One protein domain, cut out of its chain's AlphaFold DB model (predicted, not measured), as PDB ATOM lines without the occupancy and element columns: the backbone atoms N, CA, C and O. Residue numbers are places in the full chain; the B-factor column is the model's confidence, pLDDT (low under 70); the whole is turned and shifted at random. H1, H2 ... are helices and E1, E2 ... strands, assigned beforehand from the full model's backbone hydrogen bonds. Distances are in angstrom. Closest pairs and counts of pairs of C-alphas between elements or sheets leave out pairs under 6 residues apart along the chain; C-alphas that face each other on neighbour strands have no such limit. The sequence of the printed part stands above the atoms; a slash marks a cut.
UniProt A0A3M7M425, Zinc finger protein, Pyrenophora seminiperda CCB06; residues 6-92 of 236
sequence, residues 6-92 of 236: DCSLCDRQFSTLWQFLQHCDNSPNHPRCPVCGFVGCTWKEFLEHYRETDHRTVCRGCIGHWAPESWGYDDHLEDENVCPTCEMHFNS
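What this domain is: This is residues 6 to 92 of the 236 residues of the protein "Zinc finger protein" of Pyrenophora seminiperda CCB06 (UniProt A0A3M7M425). Expect little regular structure: three short helices, H1, H2 and H3, are strung one after another along a loose rod, with long loops between them and the small strand E1 near the H1 end. The printed part has 87 residues, in the order E1, H1, H2, H3; it is mostly helix, but named elements hold only 33 residues. It is loose, with a radius of gyration of the C-alphas of 15.4 A and spans of 51 by 21 by 20 A.

Where its parts are: Find C-alpha 12 at (33.348, -3.945, -41.912), where E1, residues 12 to 14, begins its 6.7 A. H1, residues 17 to 26, runs 14.3 A; H2, residues 43 to 53, runs 15.3 A. H3, residues 71 to 79, runs 12.0 A to C-alpha 79 at (49.257, 27.618, -22.571).

How they stand to each other: E1 pairs with no named strand, but its residues 12 to 13 pair with residues 6 to 7, antiparallel. The closest C-alphas of E1 and H1 are those of Phe 14 and Phe 20, 5.6 A. H1, H2 and H3 are apart from each other. In these helices every O i to N i+4 pair is within hydrogen-bond range.

The domain as a whole: The C-alphas farthest apart, of Ser 15 and Ser 92, are 52.5 A apart. The printed part has no cut; the links H1 to H2 and H2 to H3 are long. Look for pLDDT under 70 at residues 8 to 9, 25, 28 to 29 and 40 to 41.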
ATOM      1  N   ASP A   6      39.379  -7.298 -41.360       73.19
ATOM      2  CA  ASP A   6      38.196  -6.872 -40.623       73.19
ATOM      3  C   ASP A   6      38.486  -5.658 -39.738       73.19
ATOM      4  O   ASP A   6      39.545  -5.519 -39.132       73.19
ATOM      5  N   CYS A   7      37.522  -4.745 -39.694       70.06
ATOM      6  CA  CYS A   7      37.559  -3.573 -38.845       70.06
ATOM      7  C   CYS A   7      36.734  -3.812 -37.584       70.06
ATOM      8  O   CYS A   7      35.513  -3.673 -37.614       70.06
ATOM      9  N   SER A   8      37.407  -4.066 -36.466       63.81
ATOM     10  CA  SER A   8      36.819  -4.281 -35.133       63.81
ATOM     11  C   SER A   8      35.971  -3.115 -34.597       63.81
ATOM     12  O   SER A   8      35.194  -3.293 -33.668       63.81
ATOM     13  N   LEU A   9      36.111  -1.916 -35.173       64.81
ATOM     14  CA  LEU A   9      35.380  -0.701 -34.787       64.81
ATOM     15  C   LEU A   9      33.992  -0.544 -35.421       64.81
ATOM     16  O   LEU A   9      33.151   0.186 -34.898       64.81
ATOM     17  N   CYS A  10      33.764  -1.147 -36.588       73.06
ATOM     18  CA  CYS A  10      32.512  -0.986 -37.336       73.06
ATOM     19  C   CYS A  10      32.068  -2.262 -38.064       73.06
ATOM     20  O   CYS A  10      31.208  -2.193 -38.945       73.06
ATOM     21  N   ASP A  11      32.687  -3.397 -37.723       70.25
ATOM     22  CA  ASP A  11      32.443  -4.743 -38.250       70.25
ATOM     23  C   ASP A  11      32.464  -4.845 -39.786       70.25
ATOM     24  O   ASP A  11      31.858  -5.733 -40.392       70.25
ATOM     25  N   ARG A  12      33.178  -3.928 -40.453       76.19
ATOM     26  CA  ARG A  12      33.348  -3.945 -41.912       76.19
ATOM     27  C   ARG A  12      34.501  -4.847 -42.314       76.19
ATOM     28  O   ARG A  12      35.589  -4.759 -41.753       76.19
ATOM     29  N   GLN A  13      34.269  -5.663 -43.336       80.50
ATOM     30  CA  GLN A  13      35.284  -6.522 -43.938       80.50
ATOM     31  C   GLN A  13      35.751  -5.969 -45.279       80.50
ATOM     32  O   GLN A  13      34.956  -5.518 -46.105       80.50
ATOM     33  N   PHE A  14      37.052  -6.071 -45.504       83.06
ATOM     34  CA  PHE A  14      37.728  -5.632 -46.710       83.06
ATOM     35  C   PHE A  14      38.475  -6.810 -47.327       83.06
ATOM     36  O   PHE A  14      39.057  -7.645 -46.630       83.06
ATOM     37  N   SER A  15      38.465  -6.885 -48.656       83.62
ATOM     38  CA  SER A  15      39.119  -7.972 -49.389       83.62
ATOM     39  C   SER A  15      40.619  -7.741 -49.585       83.62
ATOM     40  O   SER A  15      41.322  -8.648 -50.025       83.62
ATOM     41  N   THR A  16      41.118  -6.541 -49.269       82.88
ATOM     42  CA  THR A  16      42.532  -6.167 -49.387       82.88
ATOM     43  C   THR A  16      42.962  -5.236 -48.252       82.88
ATOM     44  O   THR A  16      42.166  -4.427 -47.772       82.88
ATOM     45  N   LEU A  17      44.246  -5.303 -47.870       77.81
ATOM     46  CA  LEU A  17      44.827  -4.450 -46.825       77.81
ATOM     47  C   LEU A  17      44.677  -2.965 -47.166       77.81
ATOM     48  O   LEU A  17      44.348  -2.164 -46.304       77.81
ATOM     49  N   TRP A  18      44.880  -2.596 -48.432       79.38
ATOM     50  CA  TRP A  18      44.792  -1.203 -48.871       79.38
ATOM     51  C   TRP A  18      43.392  -0.609 -48.666       79.38
ATOM     52  O   TRP A  18      43.279   0.516 -48.193       79.38
ATOM     53  N   GLN A  19      42.327  -1.366 -48.955       78.88
ATOM     54  CA  GLN A  19      40.949  -0.906 -48.735       78.88
ATOM     55  C   GLN A  19      40.637  -0.725 -47.246       78.88
ATOM     56  O   GLN A  19      39.954   0.226 -46.875       78.88
ATOM     57  N   PHE A  20      41.163  -1.613 -46.399       76.62
ATOM     58  CA  PHE A  20      41.060  -1.489 -44.947       76.62
ATOM     59  C   PHE A  20      41.799  -0.245 -44.431       76.62
ATOM     60  O   PHE A  20      41.214   0.563 -43.714       76.62
ATOM     61  N   LEU A  21      43.049  -0.032 -44.862       73.12
ATOM     62  CA  LEU A  21      43.838   1.145 -44.483       73.12
ATOM     63  C   LEU A  21      43.189   2.451 -44.965       73.12
ATOM     64  O   LEU A  21      43.084   3.396 -44.193       73.12
ATOM     65  N   GLN A  22      42.682   2.480 -46.201       79.12
ATOM     66  CA  GLN A  22      41.957   3.627 -46.749       79.12
ATOM     67  C   GLN A  22      40.668   3.926 -45.965       79.12
ATOM     68  O   GLN A  22      40.302   5.089 -45.797       79.12
ATOM     69  N   HIS A  23      39.952   2.898 -45.503       80.12
ATOM     70  CA  HIS A  23      38.784   3.072 -44.637       80.12
ATOM     71  C   HIS A  23      39.168   3.715 -43.301       80.12
ATOM     72  O   HIS A  23      38.494   4.649 -42.869       80.12
ATOM     73  N   CYS A  24      40.262   3.258 -42.686       71.31
ATOM     74  CA  CYS A  24      40.767   3.840 -41.446       71.31
ATOM     75  C   CYS A  24      41.205   5.300 -41.638       71.31
ATOM     76  O   CYS A  24      40.769   6.161 -40.885       71.31
ATOM     77  N   ASP A  25      41.970   5.599 -42.692       69.38
ATOM     78  CA  ASP A  25      42.482   6.953 -42.960       69.38
ATOM     79  C   ASP A  25      41.361   7.977 -43.246       69.38
ATOM     80  O   ASP A  25      41.501   9.158 -42.936       69.38
ATOM     81  N   ASN A  26      40.232   7.545 -43.822       72.69
ATOM     82  CA  ASN A  26      39.120   8.435 -44.183       72.69
ATOM     83  C   ASN A  26      38.056   8.591 -43.090       72.69
ATOM     84  O   ASN A  26      37.105   9.357 -43.269       72.69
ATOM     85  N   SER A  27      38.154   7.848 -41.986       71.69
ATOM     86  CA  SER A  27      37.136   7.872 -40.944       71.69
ATOM     87  C   SER A  27      37.647   8.576 -39.685       71.69
ATOM     88  O   SER A  27      38.591   8.097 -39.063       71.69
ATOM     89  N   PRO A  28      36.974   9.644 -39.212       64.44
ATOM     90  CA  PRO A  28      37.385  10.356 -37.996       64.44
ATOM     91  C   PRO A  28      37.303   9.492 -36.723       64.44
ATOM     92  O   PRO A  28      37.865   9.852 -35.694       64.44
ATOM     93  N   ASN A  29      36.619   8.345 -36.795       67.00
ATOM     94  CA  ASN A  29      36.459   7.400 -35.691       67.00
ATOM     95  C   ASN A  29      37.436   6.213 -35.752       67.00
ATOM     96  O   ASN A  29      37.327   5.318 -34.920       67.00
ATOM     97  N   HIS A  30      38.352   6.175 -36.724       71.94
ATOM     98  CA  HIS A  30      39.321   5.087 -36.892       71.94
ATOM     99  C   HIS A  30      40.751   5.630 -36.815       71.94
ATOM    100  O   HIS A  30      41.403   5.820 -37.843       71.94
ATOM    101  N   PRO A  31      41.258   5.908 -35.604       72.12
ATOM    102  CA  PRO A  31      42.577   6.490 -35.455       72.12
ATOM    103  C   PRO A  31      43.654   5.465 -35.841       72.12
ATOM    104  O   PRO A  31      43.730   4.363 -35.286       72.12
ATOM    105  N   ARG A  32      44.479   5.836 -36.827       79.69
ATOM    106  CA  ARG A  32      45.601   5.039 -37.328       79.69
ATOM    107  C   ARG A  32      46.927   5.724 -37.034       79.69
ATOM    108  O   ARG A  32      47.112   6.909 -37.293       79.69
ATOM    109  N   CYS A  33      47.883   4.952 -36.533       84.19
ATOM    110  CA  CYS A  33      49.219   5.429 -36.245       84.19
ATOM    111  C   CYS A  33      49.989   5.571 -37.566       84.19
ATOM    112  O   CYS A  33      50.165   4.574 -38.271       84.19
ATOM    113  N   PRO A  34      50.494   6.769 -37.911       81.38
ATOM    114  CA  PRO A  34      51.202   6.975 -39.171       81.38
ATOM    115  C   PRO A  34      52.588   6.311 -39.201       81.38
ATOM    116  O   PRO A  34      53.142   6.138 -40.280       81.38
ATOM    117  N   VAL A  35      53.145   5.939 -38.040       85.81
ATOM    118  CA  VAL A  35      54.499   5.375 -37.924       85.81
ATOM    119  C   VAL A  35      54.495   3.860 -38.126       85.81
ATOM    120  O   VAL A  35      55.207   3.350 -38.984       85.81
ATOM    121  N   CYS A  36      53.666   3.132 -37.374       85.00
ATOM    122  CA  CYS A  36      53.628   1.665 -37.420       85.00
ATOM    123  C   CYS A  36      52.351   1.093 -38.050       85.00
ATOM    124  O   CYS A  36      52.236  -0.118 -38.227       85.00
ATOM    125  N   GLY A  37      51.374   1.941 -38.380       78.94
ATOM    126  CA  GLY A  37      50.109   1.515 -38.971       78.94
ATOM    127  C   GLY A  37      49.120   0.872 -38.000       78.94
ATOM    128  O   GLY A  37      48.111   0.357 -38.474       78.94
ATOM    129  N   PHE A  38      49.377   0.901 -36.685       81.38
ATOM    130  CA  PHE A  38      48.435   0.431 -35.665       81.38
ATOM    131  C   PHE A  38      47.084   1.143 -35.788       81.38
ATOM    132  O   PHE A  38      47.042   2.359 -35.970       81.38
ATOM    133  N   VAL A  39      45.991   0.394 -35.664       75.88
ATOM    134  CA  VAL A  39      44.622   0.918 -35.650       75.88
ATOM    135  C   VAL A  39      44.031   0.589 -34.285       75.88
ATOM    136  O   VAL A  39      43.908  -0.584 -33.941       75.88
ATOM    137  N   GLY A  40      43.709   1.617 -33.499       69.81
ATOM    138  CA  GLY A  40      43.074   1.425 -32.193       69.81
ATOM    139  C   GLY A  40      41.589   1.116 -32.353       69.81
ATOM    140  O   GLY A  40      40.954   1.673 -33.245       69.81
ATOM    141  N   CYS A  41      41.018   0.279 -31.478       68.38
ATOM    142  CA  CYS A  41      39.574   0.020 -31.468       68.38
ATOM    143  C   CYS A  41      38.798   1.067 -30.656       68.38
ATOM    144  O   CYS A  41      37.575   1.037 -30.608       68.38
ATOM    145  N   THR A  42      39.492   2.008 -30.011       73.44
ATOM    146  CA  THR A  42      38.944   3.234 -29.417       73.44
ATOM    147  C   THR A  42      40.017   4.326 -29.399       73.44
ATOM    148  O   THR A  42      41.212   4.035 -29.466       73.44
ATOM    149  N   TRP A  43      39.619   5.591 -29.215       77.19
ATOM    150  CA  TRP A  43      40.571   6.682 -28.955       77.19
ATOM    151  C   TRP A  43      41.439   6.424 -27.715       77.19
ATOM    152  O   TRP A  43      42.619   6.755 -27.716       77.19
ATOM    153  N   LYS A  44      40.886   5.792 -26.672       82.69
ATOM    154  CA  LYS A  44      41.638   5.446 -25.459       82.69
ATOM    155  C   LYS A  44      42.767   4.461 -25.760       82.69
ATOM    156  O   LYS A  44      43.897   4.708 -25.362       82.69
ATOM    157  N   GLU A  45      42.461   3.375 -26.465       82.38
ATOM    158  CA  GLU A  45      43.460   2.382 -26.885       82.38
ATOM    159  C   GLU A  45      44.514   2.989 -27.809       82.38
ATOM    160  O   GLU A  45      45.687   2.644 -27.733       82.38
ATOM    161  N   PHE A  46      44.104   3.922 -28.664       84.75
ATOM    162  CA  PHE A  46      45.016   4.609 -29.564       84.75
ATOM    163  C   PHE A  46      45.995   5.543 -28.842       84.75
ATOM    164  O   PHE A  46      47.187   5.543 -29.143       84.75
ATOM    165  N   LEU A  47      45.512   6.315 -27.865       87.38
ATOM    166  CA  LEU A  47      46.376   7.149 -27.030       87.38
ATOM    167  C   LEU A  47      47.299   6.294 -26.155       87.38
ATOM    168  O   LEU A  47      48.452   6.662 -25.964       87.38
ATOM    169  N   GLU A  48      46.824   5.146 -25.666       88.19
ATOM    170  CA  GLU A  48      47.668   4.205 -24.924       88.19
ATOM    171  C   GLU A  48      48.777   3.627 -25.806       88.19
ATOM    172  O   GLU A  48      49.935   3.623 -25.404       88.19
ATOM    173  N   HIS A  49      48.461   3.265 -27.054       90.12
ATOM    174  CA  HIS A  49      49.472   2.870 -28.034       90.12
ATOM    175  C   HIS A  49      50.567   3.937 -28.191       90.12
ATOM    176  O   HIS A  49      51.749   3.599 -28.219       90.12
ATOM    177  N   TYR A  50      50.204   5.221 -28.279       90.88
ATOM    178  CA  TYR A  50      51.196   6.297 -28.342       90.88
ATOM    179  C   TYR A  50      52.037   6.418 -27.070       90.88
ATOM    180  O   TYR A  50      53.242   6.598 -27.192       90.88
ATOM    181  N   ARG A  51      51.456   6.224 -25.880       88.75
ATOM    182  CA  ARG A  51      52.210   6.218 -24.612       88.75
ATOM    183  C   ARG A  51      53.189   5.048 -24.501       88.75
ATOM    184  O   ARG A  51      54.267   5.215 -23.948       88.75
ATOM    185  N   GLU A  52      52.827   3.874 -25.014       90.81
ATOM    186  CA  GLU A  52      53.672   2.673 -24.948       90.81
ATOM    187  C   GLU A  52      54.784   2.659 -26.002       90.81
ATOM    188  O   GLU A  52      55.847   2.081 -25.778       90.81
ATOM    189  N   THR A  53      54.529   3.252 -27.171       90.62
ATOM    190  CA  THR A  53      55.457   3.213 -28.315       90.62
ATOM    191  C   THR A  53      56.242   4.498 -28.528       90.62
ATOM    192  O   THR A  53      57.175   4.495 -29.326       90.62
ATOM    193  N   ASP A  54      55.850   5.585 -27.864       88.12
ATOM    194  CA  ASP A  54      56.432   6.925 -27.993       88.12
ATOM    195  C   ASP A  54      56.448   7.467 -29.442       88.12
ATOM    196  O   ASP A  54      57.193   8.370 -29.810       88.12
ATOM    197  N   HIS A  55      55.584   6.942 -30.322       90.12
ATOM    198  CA  HIS A  55      55.433   7.456 -31.692       90.12
ATOM    199  C   HIS A  55      54.883   8.898 -31.735       90.12
ATOM    200  O   HIS A  55      55.019   9.609 -32.744       90.12
ATOM    201  N   ARG A  56      54.203   9.304 -30.660       90.31
ATOM    202  CA  ARG A  56      53.660  10.636 -30.397       90.31
ATOM    203  C   ARG A  56      53.697  10.877 -28.893       90.31
ATOM    204  O   ARG A  56      53.409   9.963 -28.128       90.31
ATOM    205  N   THR A  57      53.931  12.121 -28.498       90.69
ATOM    206  CA  THR A  57      53.794  12.563 -27.109       90.69
ATOM    207  C   THR A  57      52.323  12.832 -26.815       90.69
ATOM    208  O   THR A  57      51.649  13.499 -27.602       90.69
ATOM    209  N   VAL A  58      51.807  12.305 -25.707       90.50
ATOM    210  CA  VAL A  58      50.402  12.454 -25.306       90.50
ATOM    211  C   VAL A  58      50.346  13.016 -23.895       90.50
ATOM    212  O   VAL A  58      50.694  12.305 -22.958       90.50
ATOM    213  N   CYS A  59      49.816  14.230 -23.747       89.75
ATOM    214  CA  CYS A  59      49.561  14.821 -22.437       89.75
ATOM    215  C   CYS A  59      48.530  13.994 -21.655       89.75
ATOM    216  O   CYS A  59      47.450  13.637 -22.157       89.75
ATOM    217  N   ARG A  60      48.832  13.687 -20.399       84.44
ATOM    218  CA  ARG A  60      47.940  12.967 -19.498       84.44
ATOM    219  C   ARG A  60      46.753  13.837 -19.100       84.44
ATOM    220  O   ARG A  60      46.884  14.837 -18.416       84.44
ATOM    221  N   GLY A  61      45.555  13.387 -19.468       76.88
ATOM    222  CA  GLY A  61      44.314  14.127 -19.209       76.88
ATOM    223  C   GLY A  61      43.806  14.909 -20.419       76.88
ATOM    224  O   GLY A  61      42.657  15.345 -20.403       76.88
ATOM    225  N   CYS A  62      44.589  14.977 -21.501       81.50
ATOM    226  CA  CYS A  62      44.150  15.506 -22.787       81.50
ATOM    227  C   CYS A  62      43.918  14.396 -23.819       81.50
ATOM    228  O   CYS A  62      44.403  13.269 -23.700       81.50
ATOM    229  N   ILE A  63      43.184  14.752 -24.873       79.69
ATOM    230  CA  ILE A  63      43.119  13.975 -26.122       79.69
ATOM    231  C   ILE A  63      44.192  14.402 -27.133       79.69
ATOM    232  O   ILE A  63      44.360  13.746 -28.159       79.69
ATOM    233  N   GLY A  64      44.880  15.516 -26.863       81.94
ATOM    234  CA  GLY A  64      45.928  16.061 -27.714       81.94
ATOM    235  C   GLY A  64      47.134  15.130 -27.786       81.94
ATOM    236  O   GLY A  64      47.496  14.474 -26.807       81.94
ATOM    237  N   HIS A  65      47.741  15.074 -28.967       87.94
ATOM    238  CA  HIS A  65      48.972  14.340 -29.201       87.94
ATOM    239  C   HIS A  65      49.878  15.123 -30.154       87.94
ATOM    240  O   HIS A  65      49.422  15.702 -31.145       87.94
ATOM    241  N   TRP A  66      51.175  15.091 -29.892       91.69
ATOM    242  CA  TRP A  66      52.171  15.895 -30.589       91.69
ATOM    243  C   TRP A  66      53.280  15.012 -31.140       91.69
ATOM    244  O   TRP A  66      53.429  13.849 -30.757       91.69
ATOM    245  N   ALA A  67      54.039  15.532 -32.102       88.31
ATOM    246  CA  ALA A  67      55.255  14.844 -32.510       88.31
ATOM    247  C   ALA A  67      56.237  14.813 -31.318       88.31
ATOM    248  O   ALA A  67      56.280  15.793 -30.567       88.31
ATOM    249  N   PRO A  68      56.998  13.719 -31.133       86.94
ATOM    250  CA  PRO A  68      58.014  13.660 -30.086       86.94
ATOM    251  C   PRO A  68      58.987  14.835 -30.203       86.94
ATOM    252  O   PRO A  68      59.348  15.212 -31.321       86.94
ATOM    253  N   GLU A  69      59.358  15.423 -29.063       82.62
ATOM    254  CA  GLU A  69      60.276  16.576 -28.964       82.62
ATOM    255  C   GLU A  69      59.837  17.814 -29.777       82.62
ATOM    256  O   GLU A  69      60.651  18.658 -30.154       82.62
ATOM    257  N   SER A  70      58.543  17.930 -30.094       85.88
ATOM    258  CA  SER A  70      58.029  19.093 -30.815       85.88
ATOM    259  C   SER A  70      57.683  20.240 -29.878       85.88
ATOM    260  O   SER A  70      57.056  20.035 -28.843       85.88
ATOM    261  N   TRP A  71      57.983  21.462 -30.323       88.44
ATOM    262  CA  TRP A  71      57.654  22.690 -29.591       88.44
ATOM    263  C   TRP A  71      56.153  22.838 -29.344       88.44
ATOM    264  O   TRP A  71      55.752  23.440 -28.365       88.44
ATOM    265  N   GLY A  72      55.308  22.234 -30.186       91.12
ATOM    266  CA  GLY A  72      53.861  22.270 -29.976       91.12
ATOM    267  C   GLY A  72      53.411  21.566 -28.692       91.12
ATOM    268  O   GLY A  72      52.321  21.862 -28.209       91.12
ATOM    269  N   TYR A  73      54.212  20.635 -28.157       91.62
ATOM    270  CA  TYR A  73      53.959  20.071 -26.833       91.62
ATOM    271  C   TYR A  73      54.342  21.062 -25.735       91.62
ATOM    272  O   TYR A  73      53.537  21.285 -24.839       91.62
ATOM    273  N   ASP A  74      55.508  21.703 -25.845       91.06
ATOM    274  CA  ASP A  74      55.957  22.723 -24.891       91.06
ATOM    275  C   ASP A  74      54.981  23.912 -24.839       91.06
ATOM    276  O   ASP A  74      54.547  24.296 -23.756       91.06
ATOM    277  N   ASP A  75      54.523  24.398 -26.000       93.06
ATOM    278  CA  ASP A  75      53.492  25.439 -26.110       93.06
ATOM    279  C   ASP A  75      52.198  25.018 -25.391       93.06
ATOM    280  O   ASP A  75      51.597  25.804 -24.668       93.06
ATOM    281  N   HIS A  76      51.775  23.755 -25.533       91.69
ATOM    282  CA  HIS A  76      50.609  23.239 -24.814       91.69
ATOM    283  C   HIS A  76      50.822  23.225 -23.296       91.69
ATOM    284  O   HIS A  76      49.893  23.552 -22.554       91.69
ATOM    285  N   LEU A  77      52.015  22.838 -22.831       92.31
ATOM    286  CA  LEU A  77      52.331  22.838 -21.404       92.31
ATOM    287  C   LEU A  77      52.268  24.256 -20.822       92.31
ATOM    288  O   LEU A  77      51.713  24.444 -19.738       92.31
ATOM    289  N   GLU A  78      52.781  25.245 -21.554       91.88
ATOM    290  CA  GLU A  78      52.729  26.654 -21.164       91.88
ATOM    291  C   GLU A  78      51.297  27.218 -21.215       91.88
ATOM    292  O   GLU A  78      50.816  27.758 -20.215       91.88
ATOM    293  N   ASP A  79      50.590  27.046 -22.335       92.62
ATOM    294  CA  ASP A  79      49.257  27.618 -22.571       92.62
ATOM    295  C   ASP A  79      48.201  27.064 -21.600       92.62
ATOM    296  O   ASP A  79      47.364  27.805 -21.073       92.62
ATOM    297  N   GLU A  80      48.251  25.759 -21.324       92.81
ATOM    298  CA  GLU A  80      47.273  25.064 -20.478       92.81
ATOM    299  C   GLU A  80      47.752  24.899 -19.024       92.81
ATOM    300  O   GLU A  80      47.084  24.251 -18.214       92.81
ATOM    301  N   ASN A  81      48.884  25.516 -18.658       94.81
ATOM    302  CA  ASN A  81      49.501  25.444 -17.328       94.81
ATOM    303  C   ASN A  81      49.638  23.997 -16.824       94.81
ATOM    304  O   ASN A  81      49.191  23.650 -15.722       94.81
ATOM    305  N   VAL A  82      50.246  23.141 -17.639       94.19
ATOM    306  CA  VAL A  82      50.444  21.723 -17.340       94.19
ATOM    307  C   VAL A  82      51.853  21.496 -16.808       94.19
ATOM    308  O   VAL A  82      52.836  21.951 -17.381       94.19
ATOM    309  N   CYS A  83      51.965  20.749 -15.710       93.56
ATOM    310  CA  CYS A  83      53.261  20.420 -15.129       93.56
ATOM    311  C   CYS A  83      54.077  19.522 -16.071       93.56
ATOM    312  O   CYS A  83      53.651  18.395 -16.323       93.56
ATOM    313  N   PRO A  84      55.283  19.923 -16.512       91.25
ATOM    314  CA  PRO A  84      56.097  19.123 -17.432       91.25
ATOM    315  C   PRO A  84      56.575  17.795 -16.822       91.25
ATOM    316  O   PRO A  84      56.975  16.886 -17.538       91.25
ATOM    317  N   THR A  85      56.563  17.671 -15.490       89.50
ATOM    318  CA  THR A  85      57.069  16.480 -14.785       89.50
ATOM    319  C   THR A  85      55.990  15.429 -14.529       89.50
ATOM    320  O   THR A  85      56.268  14.233 -14.588       89.50
ATOM    321  N   CYS A  86      54.766  15.845 -14.192       90.94
ATOM    322  CA  CYS A  86      53.684  14.915 -13.844       90.94
ATOM    323  C   CYS A  86      52.403  15.093 -14.665       90.94
ATOM    324  O   CYS A  86      51.445  14.346 -14.453       90.94
ATOM    325  N   GLU A  87      52.393  16.063 -15.579       90.69
ATOM    326  CA  GLU A  87      51.300  16.390 -16.500       90.69
ATOM    327  C   GLU A  87      49.986  16.759 -15.787       90.69
ATOM    328  O   GLU A  87      48.884  16.672 -16.332       90.69
ATOM    329  N   MET A  88      50.086  17.204 -14.528       92.44
ATOM    330  CA  MET A  88      48.946  17.737 -13.790       92.44
ATOM    331  C   MET A  88      48.604  19.144 -14.280       92.44
ATOM    332  O   MET A  88      49.489  19.974 -14.463       92.44
ATOM    333  N   HIS A  89      47.311  19.398 -14.467       94.12
ATOM    334  CA  HIS A  89      46.792  20.655 -14.996       94.12
ATOM    335  C   HIS A  89      46.467  21.642 -13.878       94.12
ATOM    336  O   HIS A  89      45.929  21.259 -12.832       94.12
ATOM    337  N   PHE A  90      46.726  22.921 -14.135       94.69
ATOM    338  CA  PHE A  90      46.437  24.009 -13.210       94.69
ATOM    339  C   PHE A  90      45.605  25.097 -13.875       94.69
ATOM    340  O   PHE A  90      45.709  25.367 -15.059       94.69
ATOM    341  N   ASN A  91      44.789  25.784 -13.079       93.81
ATOM    342  CA  ASN A  91      43.953  26.875 -13.588       93.81
ATOM    343  C   ASN A  91      44.702  28.218 -13.692       93.81
ATOM    344  O   ASN A  91      44.095  29.224 -14.053       93.81
ATOM    345  N   SER A  92      45.972  28.280 -13.276       93.75
ATOM    346  CA  SER A  92      46.778  29.498 -13.361       93.75
ATOM    347  C   SER A  92      48.284  29.203 -13.364       93.75
ATOM    348  O   SER A  92      48.710  28.243 -12.706       93.75
TER     349      SER A  92